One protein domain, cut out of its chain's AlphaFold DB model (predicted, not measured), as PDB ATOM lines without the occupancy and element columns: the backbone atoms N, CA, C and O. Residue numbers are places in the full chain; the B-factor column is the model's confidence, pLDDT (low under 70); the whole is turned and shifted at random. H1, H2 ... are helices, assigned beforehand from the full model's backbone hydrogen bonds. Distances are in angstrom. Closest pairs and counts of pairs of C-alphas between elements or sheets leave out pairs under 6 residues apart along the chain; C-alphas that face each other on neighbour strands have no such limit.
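What this domain is: This is residues 4 to 111 of the 385 residues of an uncharacterized protein of Steccherinum ochraceum (UniProt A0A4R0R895). Two long helices, H1 and H3, run side by side in opposite directions as a loose pair with few contacts. Beyond one end of the pair, the chain swings out through the short helix H2 and comes back; at the other end, H4 turns off at a steep angle, and its residues 103 to 109 stick out together with Leu 110 and Gly 111. The printed part has 108 residues with four named helices, in the order H1, H2, H3, H4, and no named strand; the class is all helix. The whole is extended, with a radius of gyration of the C-alphas of 22.0 A, and its C-alphas span 65 by 33 by 21 A.

How they stand to each other: H1, residues 4 to 33, and H3, residues 59 to 89, are close but not clearly touching: their closest C-alphas, those of Leu 20 and Ala 72, are 7.3 A apart. Their lines stand at a shallow tilt of 16 degrees and run opposite ways. H2, residues 43 to 49, is apart from H1 and from H3. H4, residues 96 to 109, is close to H1 but not clearly touching it, the closest C-alphas being those of Phe 5 and Gly 97, 7.3 A apart. H1 and H4 run the same way at a steep tilt of 61 degrees. H3 and H4 are also close but not clearly touching, with the C-alphas of Phe 87 and Phe 98 closest at 7.2 A, and they stand about perpendicular at 76 degrees. H2 and H4 are apart. Every O i to N i+4 pair is within hydrogen-bond range in H2; the counts are 24 of 26 in H1, 23 of 27 in H3 and 8 of 10 in H4.

Where its parts are: H1 begins at C-alpha 4, at (-1.634, 56.319, -3.379), and measures 43.4 A to C-alpha 33. H2, residues 43 to 49, measures 10.0 A. H3, the longest helix with 31 residues, runs 44.0 A from C-alpha 59 at (-38.019, 48.966, -33.953) to C-alpha 89. H4 measures 20.6 A and ends at C-alpha 109, at (-14.950, 39.652, 5.435).

The domain as a whole: The outline is elongated, but only just, and the two C-alphas farthest apart, those of Ala 44 and Glu 93, are 66.7 A apart. Residues 29 to 35, 41 to 48, 57 to 64 and 103 to 111 stand free. The printed part has no cut, and its three links are short. The mean pLDDT of the printed part is 70.9; 37 residues are under 70, among them residues 34 to 39, 49 to 63 and 90 to 102.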
ATOM      1  N   THR A   4      -1.878  55.900  -1.993       73.06
ATOM      2  CA  THR A   4      -1.634  56.319  -3.379       73.06
ATOM      3  C   THR A   4      -2.200  55.364  -4.429       73.06
ATOM      4  O   THR A   4      -2.625  55.840  -5.473       73.06
ATOM      5  N   PHE A   5      -2.256  54.053  -4.162       67.06
ATOM      6  CA  PHE A   5      -2.824  53.071  -5.093       67.06
ATOM      7  C   PHE A   5      -4.335  52.875  -4.899       67.06
ATOM      8  O   PHE A   5      -5.080  52.700  -5.859       67.06
ATOM      9  N   LEU A   6      -4.818  52.947  -3.653       72.56
ATOM     10  CA  LEU A   6      -6.247  52.791  -3.362       72.56
ATOM     11  C   LEU A   6      -7.074  53.972  -3.899       72.56
ATOM     12  O   LEU A   6      -8.201  53.786  -4.347       72.56
ATOM     13  N   ARG A   7      -6.507  55.185  -3.865       73.44
ATOM     14  CA  ARG A   7      -7.168  56.428  -4.281       73.44
ATOM     15  C   ARG A   7      -7.654  56.424  -5.747       73.44
ATOM     16  O   ARG A   7      -8.843  56.680  -5.916       73.44
ATOM     17  N   PRO A   8      -6.829  56.120  -6.777       77.38
ATOM     18  CA  PRO A   8      -7.288  56.075  -8.168       77.38
ATOM     19  C   PRO A   8      -8.343  54.987  -8.414       77.38
ATOM     20  O   PRO A   8      -9.319  55.240  -9.116       77.38
ATOM     21  N   LEU A   9      -8.199  53.809  -7.792       76.69
ATOM     22  CA  LEU A   9      -9.168  52.716  -7.919       76.69
ATOM     23  C   LEU A   9     -10.519  53.084  -7.290       76.69
ATOM     24  O   LEU A   9     -11.558  52.897  -7.918       76.69
ATOM     25  N   LEU A  10     -10.515  53.677  -6.091       77.06
ATOM     26  CA  LEU A  10     -11.732  54.175  -5.448       77.06
ATOM     27  C   LEU A  10     -12.401  55.269  -6.293       77.06
ATOM     28  O   LEU A  10     -13.616  55.236  -6.464       77.06
ATOM     29  N   SER A  11     -11.633  56.212  -6.856       78.50
ATOM     30  CA  SER A  11     -12.206  57.230  -7.745       78.50
ATOM     31  C   SER A  11     -12.777  56.632  -9.028       78.50
ATOM     32  O   SER A  11     -13.850  57.055  -9.433       78.50
ATOM     33  N   ALA A  12     -12.136  55.628  -9.634       77.81
ATOM     34  CA  ALA A  12     -12.664  54.965 -10.827       77.81
ATOM     35  C   ALA A  12     -14.011  54.273 -10.546       77.81
ATOM     36  O   ALA A  12     -14.953  54.448 -11.314       77.81
ATOM     37  N   VAL A  13     -14.127  53.569  -9.413       80.44
ATOM     38  CA  VAL A  13     -15.382  52.930  -8.972       80.44
ATOM     39  C   VAL A  13     -16.466  53.961  -8.637       80.44
ATOM     40  O   VAL A  13     -17.629  53.759  -8.966       80.44
ATOM     41  N   LEU A  14     -16.114  55.087  -8.008       79.88
ATOM     42  CA  LEU A  14     -17.076  56.160  -7.726       79.88
ATOM     43  C   LEU A  14     -17.546  56.868  -9.005       79.88
ATOM     44  O   LEU A  14     -18.724  57.198  -9.110       79.88
ATOM     45  N   ILE A  15     -16.656  57.069  -9.981       82.94
ATOM     46  CA  ILE A  15     -16.998  57.642 -11.288       82.94
ATOM     47  C   ILE A  15     -17.913  56.686 -12.062       82.94
ATOM     48  O   ILE A  15     -18.944  57.129 -12.558       82.94
ATOM     49  N   SER A  16     -17.603  55.385 -12.126       78.31
ATOM     50  CA  SER A  16     -18.465  54.418 -12.822       78.31
ATOM     51  C   SER A  16     -19.834  54.267 -12.152       78.31
ATOM     52  O   SER A  16     -20.844  54.228 -12.851       78.31
ATOM     53  N   LEU A  17     -19.893  54.279 -10.814       80.00
ATOM     54  CA  LEU A  17     -21.151  54.301 -10.063       80.00
ATOM     55  C   LEU A  17     -21.969  55.568 -10.366       80.00
ATOM     56  O   LEU A  17     -23.173  55.478 -10.586       80.00
ATOM     57  N   PHE A  18     -21.328  56.741 -10.402       82.69
ATOM     58  CA  PHE A  18     -22.004  58.004 -10.705       82.69
ATOM     59  C   PHE A  18     -22.552  58.032 -12.137       82.69
ATOM     60  O   PHE A  18     -23.702  58.419 -12.338       82.69
ATOM     61  N   VAL A  19     -21.771  57.563 -13.116       81.38
ATOM     62  CA  VAL A  19     -22.221  57.416 -14.511       81.38
ATOM     63  C   VAL A  19     -23.414  56.462 -14.596       81.38
ATOM     64  O   VAL A  19     -24.408  56.815 -15.220       81.38
ATOM     65  N   LEU A  20     -23.368  55.311 -13.918       79.44
ATOM     66  CA  LEU A  20     -24.462  54.331 -13.906       79.44
ATOM     67  C   LEU A  20     -25.742  54.868 -13.239       79.44
ATOM     68  O   LEU A  20     -26.841  54.645 -13.739       79.44
ATOM     69  N   ILE A  21     -25.627  55.616 -12.139       80.94
ATOM     70  CA  ILE A  21     -26.784  56.285 -11.517       80.94
ATOM     71  C   ILE A  21     -27.340  57.364 -12.456       80.94
ATOM     72  O   ILE A  21     -28.558  57.485 -12.599       80.94
ATOM     73  N   SER A  22     -26.465  58.121 -13.126       80.88
ATOM     74  CA  SER A  22     -26.863  59.151 -14.085       80.88
ATOM     75  C   SER A  22     -27.584  58.559 -15.296       80.88
ATOM     76  O   SER A  22     -28.604  59.113 -15.688       80.88
ATOM     77  N   THR A  23     -27.121  57.445 -15.872       78.94
ATOM     78  CA  THR A  23     -27.798  56.808 -17.016       78.94
ATOM     79  C   THR A  23     -29.147  56.214 -16.622       78.94
ATOM     80  O   THR A  23     -30.120  56.422 -17.346       78.94
ATOM     81  N   ILE A  24     -29.256  55.573 -15.452       78.94
ATOM     82  CA  ILE A  24     -30.545  55.100 -14.913       78.94
ATOM     83  C   ILE A  24     -31.518  56.271 -14.730       78.94
ATOM     84  O   ILE A  24     -32.675  56.179 -15.141       78.94
ATOM     85  N   PHE A  25     -31.065  57.387 -14.149       80.56
ATOM     86  CA  PHE A  25     -31.920  58.556 -13.940       80.56
ATOM     87  C   PHE A  25     -32.312  59.233 -15.261       80.56
ATOM     88  O   PHE A  25     -33.470  59.609 -15.431       80.56
ATOM     89  N   SER A  26     -31.388  59.331 -16.222       74.88
ATOM     90  CA  SER A  26     -31.668  59.827 -17.571       74.88
ATOM     91  C   SER A  26     -32.707  58.959 -18.281       74.88
ATOM     92  O   SER A  26     -33.698  59.503 -18.764       74.88
ATOM     93  N   LEU A  27     -32.559  57.630 -18.269       74.88
ATOM     94  CA  LEU A  27     -33.534  56.705 -18.855       74.88
ATOM     95  C   LEU A  27     -34.902  56.817 -18.168       74.88
ATOM     96  O   LEU A  27     -35.918  56.938 -18.845       74.88
ATOM     97  N   TYR A  28     -34.939  56.848 -16.833       77.19
ATOM     98  CA  TYR A  28     -36.179  57.043 -16.078       77.19
ATOM     99  C   TYR A  28     -36.861  58.375 -16.434       77.19
ATOM    100  O   TYR A  28     -38.073  58.421 -16.650       77.19
ATOM    101  N   SER A  29     -36.085  59.458 -16.550       76.69
ATOM    102  CA  SER A  29     -36.602  60.767 -16.957       76.69
ATOM    103  C   SER A  29     -37.115  60.766 -18.400       76.69
ATOM    104  O   SER A  29     -38.166  61.345 -18.655       76.69
ATOM    105  N   TYR A  30     -36.448  60.054 -19.314       75.25
ATOM    106  CA  TYR A  30     -36.860  59.896 -20.708       75.25
ATOM    107  C   TYR A  30     -38.174  59.116 -20.825       75.25
ATOM    108  O   TYR A  30     -39.118  59.612 -21.432       75.25
ATOM    109  N   LEU A  31     -38.281  57.956 -20.164       70.25
ATOM    110  CA  LEU A  31     -39.499  57.134 -20.118       70.25
ATOM    111  C   LEU A  31     -40.699  57.874 -19.500       70.25
ATOM    112  O   LEU A  31     -41.849  57.607 -19.850       70.25
ATOM    113  N   ARG A  32     -40.437  58.811 -18.580       71.25
ATOM    114  CA  ARG A  32     -41.460  59.672 -17.976       71.25
ATOM    115  C   ARG A  32     -41.820  60.871 -18.862       71.25
ATOM    116  O   ARG A  32     -42.982  61.265 -18.890       71.25
ATOM    117  N   ALA A  33     -40.851  61.450 -19.569       71.12
ATOM    118  CA  ALA A  33     -41.040  62.612 -20.439       71.12
ATOM    119  C   ALA A  33     -41.681  62.258 -21.791       71.12
ATOM    120  O   ALA A  33     -42.437  63.060 -22.328       71.12
ATOM    121  N   SER A  34     -41.433  61.054 -22.315       67.00
ATOM    122  CA  SER A  34     -42.042  60.553 -23.556       67.00
ATOM    123  C   SER A  34     -43.532  60.212 -23.425       67.00
ATOM    124  O   SER A  34     -44.160  59.829 -24.407       67.00
ATOM    125  N   GLY A  35     -44.107  60.311 -22.219       58.12
ATOM    126  CA  GLY A  35     -45.509  59.983 -21.945       58.12
ATOM    127  C   GLY A  35     -45.839  58.485 -21.970       58.12
ATOM    128  O   GLY A  35     -46.972  58.125 -21.667       58.12
ATOM    129  N   GLY A  36     -44.868  57.613 -22.276       56.69
ATOM    130  CA  GLY A  36     -45.084  56.167 -22.418       56.69
ATOM    131  C   GLY A  36     -45.468  55.455 -21.117       56.69
ATOM    132  O   GLY A  36     -46.176  54.454 -21.148       56.69
ATOM    133  N   LEU A  37     -45.059  55.989 -19.962       57.88
ATOM    134  CA  LEU A  37     -45.488  55.510 -18.645       57.88
ATOM    135  C   LEU A  37     -46.545  56.447 -18.052       57.88
ATOM    136  O   LEU A  37     -46.264  57.245 -17.151       57.88
ATOM    137  N   ARG A  38     -47.784  56.337 -18.547       60.97
ATOM    138  CA  ARG A  38     -48.947  56.963 -17.905       60.97
ATOM    139  C   ARG A  38     -49.088  56.371 -16.491       60.97
ATOM    140  O   ARG A  38     -49.178  55.150 -16.369       60.97
ATOM    141  N   PRO A  39     -49.071  57.182 -15.415       63.69
ATOM    142  CA  PRO A  39     -49.150  56.654 -14.058       63.69
ATOM    143  C   PRO A  39     -50.507  55.976 -13.859       63.69
ATOM    144  O   PRO A  39     -51.540  56.619 -14.037       63.69
ATOM    145  N   TRP A  40     -50.498  54.694 -13.494       70.06
ATOM    146  CA  TRP A  40     -51.716  53.913 -13.292       70.06
ATOM    147  C   TRP A  40     -52.578  54.540 -12.195       70.06
ATOM    148  O   TRP A  40     -52.182  54.587 -11.029       70.06
ATOM    149  N   THR A  41     -53.755  55.037 -12.576       77.00
ATOM    150  CA  THR A  41     -54.650  55.742 -11.647       77.00
ATOM    151  C   THR A  41     -55.543  54.787 -10.855       77.00
ATOM    152  O   THR A  41     -55.985  55.114  -9.754       77.00
ATOM    153  N   SER A  42     -55.778  53.584 -11.385       84.31
ATOM    154  CA  SER A  42     -56.490  52.501 -10.707       84.31
ATOM    155  C   SER A  42     -56.077  51.132 -11.259       84.31
ATOM    156  O   SER A  42     -55.486  51.028 -12.329       84.31
ATOM    157  N   PHE A  43     -56.434  50.055 -10.558       75.00
ATOM    158  CA  PHE A  43     -56.220  48.689 -11.052       75.00
ATOM    159  C   PHE A  43     -57.099  48.362 -12.281       75.00
ATOM    160  O   PHE A  43     -56.714  47.566 -13.133       75.00
ATOM    161  N   ALA A  44     -58.253  49.026 -12.420       79.69
ATOM    162  CA  ALA A  44     -59.098  48.930 -13.610       79.69
ATOM    163  C   ALA A  44     -58.458  49.616 -14.834       79.69
ATOM    164  O   ALA A  44     -58.545  49.085 -15.934       79.69
ATOM    165  N   ASP A  45     -57.762  50.740 -14.628       77.06
ATOM    166  CA  ASP A  45     -56.969  51.451 -15.649       77.06
ATOM    167  C   ASP A  45     -55.879  50.525 -16.225       77.06
ATOM    168  O   ASP A  45     -55.729  50.418 -17.440       77.06
ATOM    169  N   VAL A  46     -55.199  49.753 -15.360       75.50
ATOM    170  CA  VAL A  46     -54.226  48.715 -15.762       75.50
ATOM    171  C   VAL A  46     -54.878  47.638 -16.624       75.50
ATOM    172  O   VAL A  46     -54.359  47.325 -17.688       75.50
ATOM    173  N   HIS A  47     -56.019  47.078 -16.213       76.88
ATOM    174  CA  HIS A  47     -56.688  46.026 -16.987       76.88
ATOM    175  C   HIS A  47     -57.308  46.522 -18.300       76.88
ATOM    176  O   HIS A  47     -57.311  45.776 -19.276       76.88
ATOM    177  N   ALA A  48     -57.788  47.767 -18.350       73.88
ATOM    178  CA  ALA A  48     -58.281  48.389 -19.576       73.88
ATOM    179  C   ALA A  48     -57.140  48.669 -20.569       73.88
ATOM    180  O   ALA A  48     -57.279  48.396 -21.757       73.88
ATOM    181  N   THR A  49     -55.992  49.153 -20.082       67.62
ATOM    182  CA  THR A  49     -54.822  49.467 -20.925       67.62
ATOM    183  C   THR A  49     -53.895  48.278 -21.193       67.62
ATOM    184  O   THR A  49     -53.047  48.369 -22.072       67.62
ATOM    185  N   PHE A  50     -54.078  47.130 -20.529       66.56
ATOM    186  CA  PHE A  50     -53.308  45.905 -20.811       66.56
ATOM    187  C   PHE A  50     -53.538  45.357 -22.232       66.56
ATOM    188  O   PHE A  50     -52.695  44.627 -22.747       66.56
ATOM    189  N   GLY A  51     -54.681  45.689 -22.849       59.91
ATOM    190  CA  GLY A  51     -54.968  45.406 -24.260       59.91
ATOM    191  C   GLY A  51     -54.390  46.450 -25.222       59.91
ATOM    192  O   GLY A  51     -53.952  46.090 -26.314       59.91
ATOM    193  N   ASP A  52     -54.315  47.715 -24.797       55.66
ATOM    194  CA  ASP A  52     -53.666  48.808 -25.532       55.66
ATOM    195  C   ASP A  52     -52.144  48.736 -25.357       55.66
ATOM    196  O   ASP A  52     -51.493  49.588 -24.743       55.66
ATOM    197  N   VAL A  53     -51.551  47.704 -25.958       54.69
ATOM    198  CA  VAL A  53     -50.113  47.675 -26.209       54.69
ATOM    199  C   VAL A  53     -49.804  48.803 -27.190       54.69
ATOM    200  O   VAL A  53     -49.894  48.634 -28.405       54.69
ATOM    201  N   PHE A  54     -49.428  49.967 -26.655       51.72
ATOM    202  CA  PHE A  54     -48.828  51.050 -27.424       51.72
ATOM    203  C   PHE A  54     -47.505  50.548 -28.007       51.72
ATOM    204  O   PHE A  54     -46.433  50.704 -27.417       51.72
ATOM    205  N   ILE A  55     -47.589  49.941 -29.192       51.09
ATOM    206  CA  ILE A  55     -46.451  49.682 -30.065       51.09
ATOM    207  C   ILE A  55     -45.966  51.053 -30.533       51.09
ATOM    208  O   ILE A  55     -46.339  51.541 -31.599       51.09
ATOM    209  N   VAL A  56     -45.147  51.701 -29.703       53.47
ATOM    210  CA  VAL A  56     -44.299  52.800 -30.155       53.47
ATOM    211  C   VAL A  56     -43.482  52.217 -31.303       53.47
ATOM    212  O   VAL A  56     -42.772  51.230 -31.099       53.47
ATOM    213  N   ASP A  57     -43.634  52.764 -32.512       49.28
ATOM    214  CA  ASP A  57     -43.058  52.193 -33.739       49.28
ATOM    215  C   ASP A  57     -41.552  52.509 -33.815       49.28
ATOM    216  O   ASP A  57     -41.049  53.300 -34.607       49.28
ATOM    217  N   ALA A  58     -40.839  51.908 -32.866       55.31
ATOM    218  CA  ALA A  58     -39.489  52.210 -32.427       55.31
ATOM    219  C   ALA A  58     -38.596  50.971 -32.587       55.31
ATOM    220  O   ALA A  58     -37.723  50.708 -31.767       55.31
ATOM    221  N   LYS A  59     -38.795  50.191 -33.660       57.28
ATOM    222  CA  LYS A  59     -38.019  48.966 -33.953       57.28
ATOM    223  C   LYS A  59     -36.497  49.203 -33.984       57.28
ATOM    224  O   LYS A  59     -35.726  48.299 -33.669       57.28
ATOM    225  N   LEU A  60     -36.077  50.423 -34.328       52.94
ATOM    226  CA  LEU A  60     -34.680  50.872 -34.308       52.94
ATOM    227  C   LEU A  60     -34.190  51.313 -32.918       52.94
ATOM    228  O   LEU A  60     -33.020  51.113 -32.607       52.94
ATOM    229  N   ASP A  61     -35.063  51.865 -32.073       59.47
ATOM    230  CA  ASP A  61     -34.691  52.288 -30.719       59.47
ATOM    231  C   ASP A  61     -34.784  51.141 -29.707       59.47
ATOM    232  O   ASP A  61     -33.967  51.095 -28.799       59.47
ATOM    233  N   LEU A  62     -35.692  50.170 -29.859       64.25
ATOM    234  CA  LEU A  62     -35.799  49.038 -28.927       64.25
ATOM    235  C   LEU A  62     -34.519  48.193 -28.897       64.25
ATOM    236  O   LEU A  62     -34.000  47.907 -27.824       64.25
ATOM    237  N   THR A  63     -33.978  47.856 -30.070       69.19
ATOM    238  CA  THR A  63     -32.719  47.099 -30.188       69.19
ATOM    239  C   THR A  63     -31.522  47.902 -29.682       69.19
ATOM    240  O   THR A  63     -30.629  47.353 -29.039       69.19
ATOM    241  N   ARG A  64     -31.516  49.222 -29.903       70.62
ATOM    242  CA  ARG A  64     -30.498  50.122 -29.354       70.62
ATOM    243  C   ARG A  64     -30.573  50.209 -27.829       70.62
ATOM    244  O   ARG A  64     -29.543  50.070 -27.182       70.62
ATOM    245  N   ILE A  65     -31.766  50.406 -27.268       72.44
ATOM    246  CA  ILE A  65     -32.018  50.474 -25.824       72.44
ATOM    247  C   ILE A  65     -31.655  49.143 -25.165       72.44
ATOM    248  O   ILE A  65     -31.011  49.155 -24.124       72.44
ATOM    249  N   GLU A  66     -31.991  48.007 -25.778       74.12
ATOM    250  CA  GLU A  66     -31.598  46.680 -25.294       74.12
ATOM    251  C   GLU A  66     -30.069  46.526 -25.252       74.12
ATOM    252  O   GLU A  66     -29.511  46.183 -24.209       74.12
ATOM    253  N   VAL A  67     -29.365  46.846 -26.343       75.69
ATOM    254  CA  VAL A  67     -27.894  46.793 -26.377       75.69
ATOM    255  C   VAL A  67     -27.278  47.760 -25.362       75.69
ATOM    256  O   VAL A  67     -26.380  47.372 -24.619       75.69
ATOM    257  N   GLU A  68     -27.761  48.999 -25.273       75.06
ATOM    258  CA  GLU A  68     -27.249  50.022 -24.351       75.06
ATOM    259  C   GLU A  68     -27.501  49.643 -22.876       75.06
ATOM    260  O   GLU A  68     -26.619  49.818 -22.027       75.06
ATOM    261  N   TRP A  69     -28.639  49.001 -22.589       77.88
ATOM    262  CA  TRP A  69     -28.978  48.419 -21.288       77.88
ATOM    263  C   TRP A  69     -28.057  47.259 -20.894       77.88
ATOM    264  O   TRP A  69     -27.735  47.123 -19.716       77.88
ATOM    265  N   TRP A  70     -27.578  46.457 -21.853       82.00
ATOM    266  CA  TRP A  70     -26.609  45.384 -21.602       82.00
ATOM    267  C   TRP A  70     -25.146  45.855 -21.586       82.00
ATOM    268  O   TRP A  70     -24.331  45.279 -20.864       82.00
ATOM    269  N   VAL A  71     -24.786  46.919 -22.312       80.25
ATOM    270  CA  VAL A  71     -23.405  47.435 -22.383       80.25
ATOM    271  C   VAL A  71     -22.901  47.939 -21.025       80.25
ATOM    272  O   VAL A  71     -21.754  47.664 -20.662       80.25
ATOM    273  N   ALA A  72     -23.729  48.625 -20.232       73.75
ATOM    274  CA  ALA A  72     -23.346  49.090 -18.894       73.75
ATOM    275  C   ALA A  72     -23.042  47.938 -17.893       73.75
ATOM    276  O   ALA A  72     -21.942  47.921 -17.322       73.75
ATOM    277  N   PRO A  73     -23.923  46.939 -17.679       71.75
ATOM    278  CA  PRO A  73     -23.613  45.785 -16.837       71.75
ATOM    279  C   PRO A  73     -22.507  44.902 -17.431       71.75
ATOM    280  O   PRO A  73     -21.647  44.452 -16.681       71.75
ATOM    281  N   ALA A  74     -22.440  44.698 -18.753       71.94
ATOM    282  CA  ALA A  74     -21.372  43.899 -19.362       71.94
ATOM    283  C   ALA A  74     -19.986  44.543 -19.179       71.94
ATOM    284  O   ALA A  74     -19.040  43.868 -18.777       71.94
ATOM    285  N   SER A  75     -19.853  45.853 -19.408       77.25
ATOM    286  CA  SER A  75     -18.581  46.571 -19.228       77.25
ATOM    287  C   SER A  75     -18.148  46.654 -17.761       77.25
ATOM    288  O   SER A  75     -16.970  46.450 -17.461       77.25
ATOM    289  N   THR A  76     -19.081  46.872 -16.826       77.12
ATOM    290  CA  THR A  76     -18.773  46.842 -15.384       77.12
ATOM    291  C   THR A  76     -18.420  45.435 -14.894       77.12
ATOM    292  O   THR A  76     -17.495  45.295 -14.093       77.12
ATOM    293  N   LEU A  77     -19.063  44.386 -15.420       75.00
ATOM    294  CA  LEU A  77     -18.730  42.986 -15.147       75.00
ATOM    295  C   LEU A  77     -17.351  42.609 -15.703       75.00
ATOM    296  O   LEU A  77     -16.553  42.024 -14.974       75.00
ATOM    297  N   VAL A  78     -17.016  42.994 -16.941       78.38
ATOM    298  CA  VAL A  78     -15.668  42.795 -17.507       78.38
ATOM    299  C   VAL A  78     -14.626  43.526 -16.664       78.38
ATOM    300  O   VAL A  78     -13.636  42.908 -16.283       78.38
ATOM    301  N   PHE A  79     -14.868  44.786 -16.284       78.19
ATOM    302  CA  PHE A  79     -13.966  45.538 -15.404       78.19
ATOM    303  C   PHE A  79     -13.787  44.864 -14.034       78.19
ATOM    304  O   PHE A  79     -12.671  44.791 -13.511       78.19
ATOM    305  N   PHE A  80     -14.867  44.333 -13.453       77.69
ATOM    306  CA  PHE A  80     -14.827  43.600 -12.191       77.69
ATOM    307  C   PHE A  80     -14.049  42.283 -12.316       77.69
ATOM    308  O   PHE A  80     -13.206  41.997 -11.465       77.69
ATOM    309  N   ILE A  81     -14.262  41.516 -13.391       76.38
ATOM    310  CA  ILE A  81     -13.524  40.281 -13.682       76.38
ATOM    311  C   ILE A  81     -12.042  40.582 -13.909       76.38
ATOM    312  O   ILE A  81     -11.214  39.948 -13.266       76.38
ATOM    313  N   THR A  82     -11.674  41.564 -14.737       74.62
ATOM    314  CA  THR A  82     -10.260  41.904 -14.983       74.62
ATOM    315  C   THR A  82      -9.569  42.429 -13.729       74.62
ATOM    316  O   THR A  82      -8.426  42.062 -13.462       74.62
ATOM    317  N   THR A  83     -10.264  43.224 -12.907       77.50
ATOM    318  CA  THR A  83      -9.743  43.685 -11.609       77.50
ATOM    319  C   THR A  83      -9.561  42.513 -10.641       77.50
ATOM    320  O   THR A  83      -8.542  42.430  -9.957       77.50
ATOM    321  N   SER A  84     -10.505  41.567 -10.618       75.62
ATOM    322  CA  SER A  84     -10.447  40.367  -9.772       75.62
ATOM    323  C   SER A  84      -9.368  39.382 -10.229       75.62
ATOM    324  O   SER A  84      -8.625  38.868  -9.398       75.62
ATOM    325  N   LEU A  85      -9.204  39.161 -11.538       77.06
ATOM    326  CA  LEU A  85      -8.103  38.375 -12.101       77.06
ATOM    327  C   LEU A  85      -6.758  39.032 -11.793       77.06
ATOM    328  O   LEU A  85      -5.859  38.353 -11.311       77.06
ATOM    329  N   GLY A  86      -6.637  40.350 -11.980       70.81
ATOM    330  CA  GLY A  86      -5.444  41.100 -11.583       70.81
ATOM    331  C   GLY A  86      -5.111  40.913 -10.100       70.81
ATOM    332  O   GLY A  86      -3.950  40.724  -9.751       70.81
ATOM    333  N   PHE A  87      -6.128  40.868  -9.234       68.62
ATOM    334  CA  PHE A  87      -5.992  40.635  -7.793       68.62
ATOM    335  C   PHE A  87      -5.626  39.188  -7.405       68.62
ATOM    336  O   PHE A  87      -4.997  38.968  -6.365       68.62
ATOM    337  N   VAL A  88      -6.021  38.199  -8.213       72.88
ATOM    338  CA  VAL A  88      -5.755  36.767  -7.976       72.88
ATOM    339  C   VAL A  88      -4.418  36.319  -8.577       72.88
ATOM    340  O   VAL A  88      -3.698  35.572  -7.918       72.88
ATOM    341  N   PHE A  89      -4.086  36.782  -9.787       72.75
ATOM    342  CA  PHE A  89      -2.980  36.278 -10.613       72.75
ATOM    343  C   PHE A  89      -1.771  37.215 -10.742       72.75
ATOM    344  O   PHE A  89      -0.745  36.783 -11.263       72.75
ATOM    345  N   GLY A  90      -1.858  38.481 -10.315       65.94
ATOM    346  CA  GLY A  90      -0.718  39.398 -10.415       65.94
ATOM    347  C   GLY A  90       0.515  38.858  -9.681       65.94
ATOM    348  O   GLY A  90       0.416  38.396  -8.542       65.94
ATOM    349  N   SER A  91       1.671  38.899 -10.345       53.97
ATOM    350  CA  SER A  91       2.925  38.353  -9.819       53.97
ATOM    351  C   SER A  91       3.473  39.176  -8.648       53.97
ATOM    352  O   SER A  91       3.231  40.383  -8.524       53.97
ATOM    353  N   ASP A  92       4.236  38.507  -7.781       61.25
ATOM    354  CA  ASP A  92       4.631  39.022  -6.464       61.25
ATOM    355  C   ASP A  92       5.429  40.340  -6.489       61.25
ATOM    356  O   ASP A  92       5.384  41.098  -5.516       61.25
ATOM    357  N   GLU A  93       6.097  40.656  -7.598       62.91
ATOM    358  CA  GLU A  93       6.983  41.820  -7.737       62.91
ATOM    359  C   GLU A  93       6.227  43.155  -7.877       62.91
ATOM    360  O   GLU A  93       6.697  44.184  -7.395       62.91
ATOM    361  N   SER A  94       5.015  43.154  -8.447       58.31
ATOM    362  CA  SER A  94       4.161  44.360  -8.549       58.31
ATOM    363  C   SER A  94       3.133  44.486  -7.407       58.31
ATOM    364  O   SER A  94       2.462  45.506  -7.240       58.31
ATOM    365  N   MET A  95       3.021  43.445  -6.577       56.81
ATOM    366  CA  MET A  95       1.874  43.170  -5.703       56.81
ATOM    367  C   MET A  95       2.003  43.665  -4.253       56.81
ATOM    368  O   MET A  95       1.106  43.428  -3.437       56.81
ATOM    369  N   PHE A  96       3.076  44.372  -3.887       61.88
ATOM    370  CA  PHE A  96       3.353  44.732  -2.483       61.88
ATOM    371  C   PHE A  96       2.221  45.547  -1.816       61.88
ATOM    372  O   PHE A  96       1.875  45.331  -0.651       61.88
ATOM    373  N   GLY A  97       1.575  46.445  -2.572       62.22
ATOM    374  CA  GLY A  97       0.386  47.175  -2.114       62.22
ATOM    375  C   GLY A  97      -0.853  46.280  -1.974       62.22
ATOM    376  O   GLY A  97      -1.564  46.345  -0.967       62.22
ATOM    377  N   PHE A  98      -1.079  45.403  -2.952       61.12
ATOM    378  CA  PHE A  98      -2.239  44.517  -3.045       61.12
ATOM    379  C   PHE A  98      -2.260  43.415  -1.984       61.12
ATOM    380  O   PHE A  98      -3.314  43.171  -1.399       61.12
ATOM    381  N   ARG A  99      -1.110  42.809  -1.644       67.38
ATOM    382  CA  ARG A  99      -0.995  41.831  -0.542       67.38
ATOM    383  C   ARG A  99      -1.564  42.379   0.778       67.38
ATOM    384  O   ARG A  99      -2.196  41.639   1.532       67.38
ATOM    385  N   THR A 100      -1.416  43.685   1.031       67.44
ATOM    386  CA  THR A 100      -2.001  44.355   2.209       67.44
ATOM    387  C   THR A 100      -3.529  44.437   2.129       67.44
ATOM    388  O   THR A 100      -4.208  44.156   3.115       67.44
ATOM    389  N   VAL A 101      -4.079  44.780   0.959       66.75
ATOM    390  CA  VAL A 101      -5.533  44.859   0.728       66.75
ATOM    391  C   VAL A 101      -6.173  43.467   0.783       66.75
ATOM    392  O   VAL A 101      -7.200  43.303   1.430       66.75
ATOM    393  N   ARG A 102      -5.531  42.446   0.197       69.06
ATOM    394  CA  ARG A 102      -5.971  41.039   0.236       69.06
ATOM    395  C   ARG A 102      -5.978  40.464   1.646       69.06
ATOM    396  O   ARG A 102      -6.959  39.833   2.028       69.06
ATOM    397  N   ARG A 103      -4.935  40.725   2.445       71.69
ATOM    398  CA  ARG A 103      -4.937  40.375   3.875       71.69
ATOM    399  C   ARG A 103      -6.073  41.085   4.608       71.69
ATOM    400  O   ARG A 103      -6.869  40.410   5.246       71.69
ATOM    401  N   TRP A 104      -6.210  42.406   4.456       74.12
ATOM    402  CA  TRP A 104      -7.284  43.164   5.107       74.12
ATOM    403  C   TRP A 104      -8.681  42.644   4.739       74.12
ATOM    404  O   TRP A 104      -9.489  42.414   5.635       74.12
ATOM    405  N   TYR A 105      -8.950  42.393   3.455       73.25
ATOM    406  CA  TYR A 105     -10.229  41.861   2.984       73.25
ATOM    407  C   TYR A 105     -10.519  40.472   3.572       73.25
ATOM    408  O   TYR A 105     -11.578  40.266   4.160       73.25
ATOM    409  N   ASN A 106      -9.554  39.547   3.512       75.25
ATOM    410  CA  ASN A 106      -9.715  38.201   4.068       75.25
ATOM    411  C   ASN A 106      -9.919  38.217   5.592       75.25
ATOM    412  O   ASN A 106     -10.774  37.497   6.100       75.25
ATOM    413  N   THR A 107      -9.195  39.066   6.326       75.62
ATOM    414  CA  THR A 107      -9.384  39.211   7.777       75.62
ATOM    415  C   THR A 107     -10.714  39.887   8.125       75.62
ATOM    416  O   THR A 107     -11.299  39.572   9.158       75.62
ATOM    417  N   ARG A 108     -11.209  40.816   7.292       75.38
ATOM    418  CA  ARG A 108     -12.419  41.604   7.580       75.38
ATOM    419  C   ARG A 108     -13.719  40.912   7.172       75.38
ATOM    420  O   ARG A 108     -14.687  41.022   7.914       75.38
ATOM    421  N   PHE A 109     -13.742  40.246   6.018       72.88
ATOM    422  CA  PHE A 109     -14.950  39.652   5.435       72.88
ATOM    423  C   PHE A 109     -15.010  38.132   5.579       72.88
ATOM    424  O   PHE A 109     -16.070  37.604   5.883       72.88
ATOM    425  N   LEU A 110     -13.890  37.420   5.408       72.62
ATOM    426  CA  LEU A 110     -13.882  35.953   5.503       72.62
ATOM    427  C   LEU A 110     -13.703  35.449   6.946       72.62
ATOM    428  O   LEU A 110     -13.658  34.240   7.156       72.62
ATOM    429  N   GLY A 111     -13.496  36.335   7.930       60.44
ATOM    430  CA  GLY A 111     -13.234  35.983   9.338       60.44
ATOM    431  C   GLY A 111     -11.934  35.196   9.582       60.44
ATOM    432  O   GLY A 111     -11.482  35.074  10.720       60.44
TER     433      GLY A 111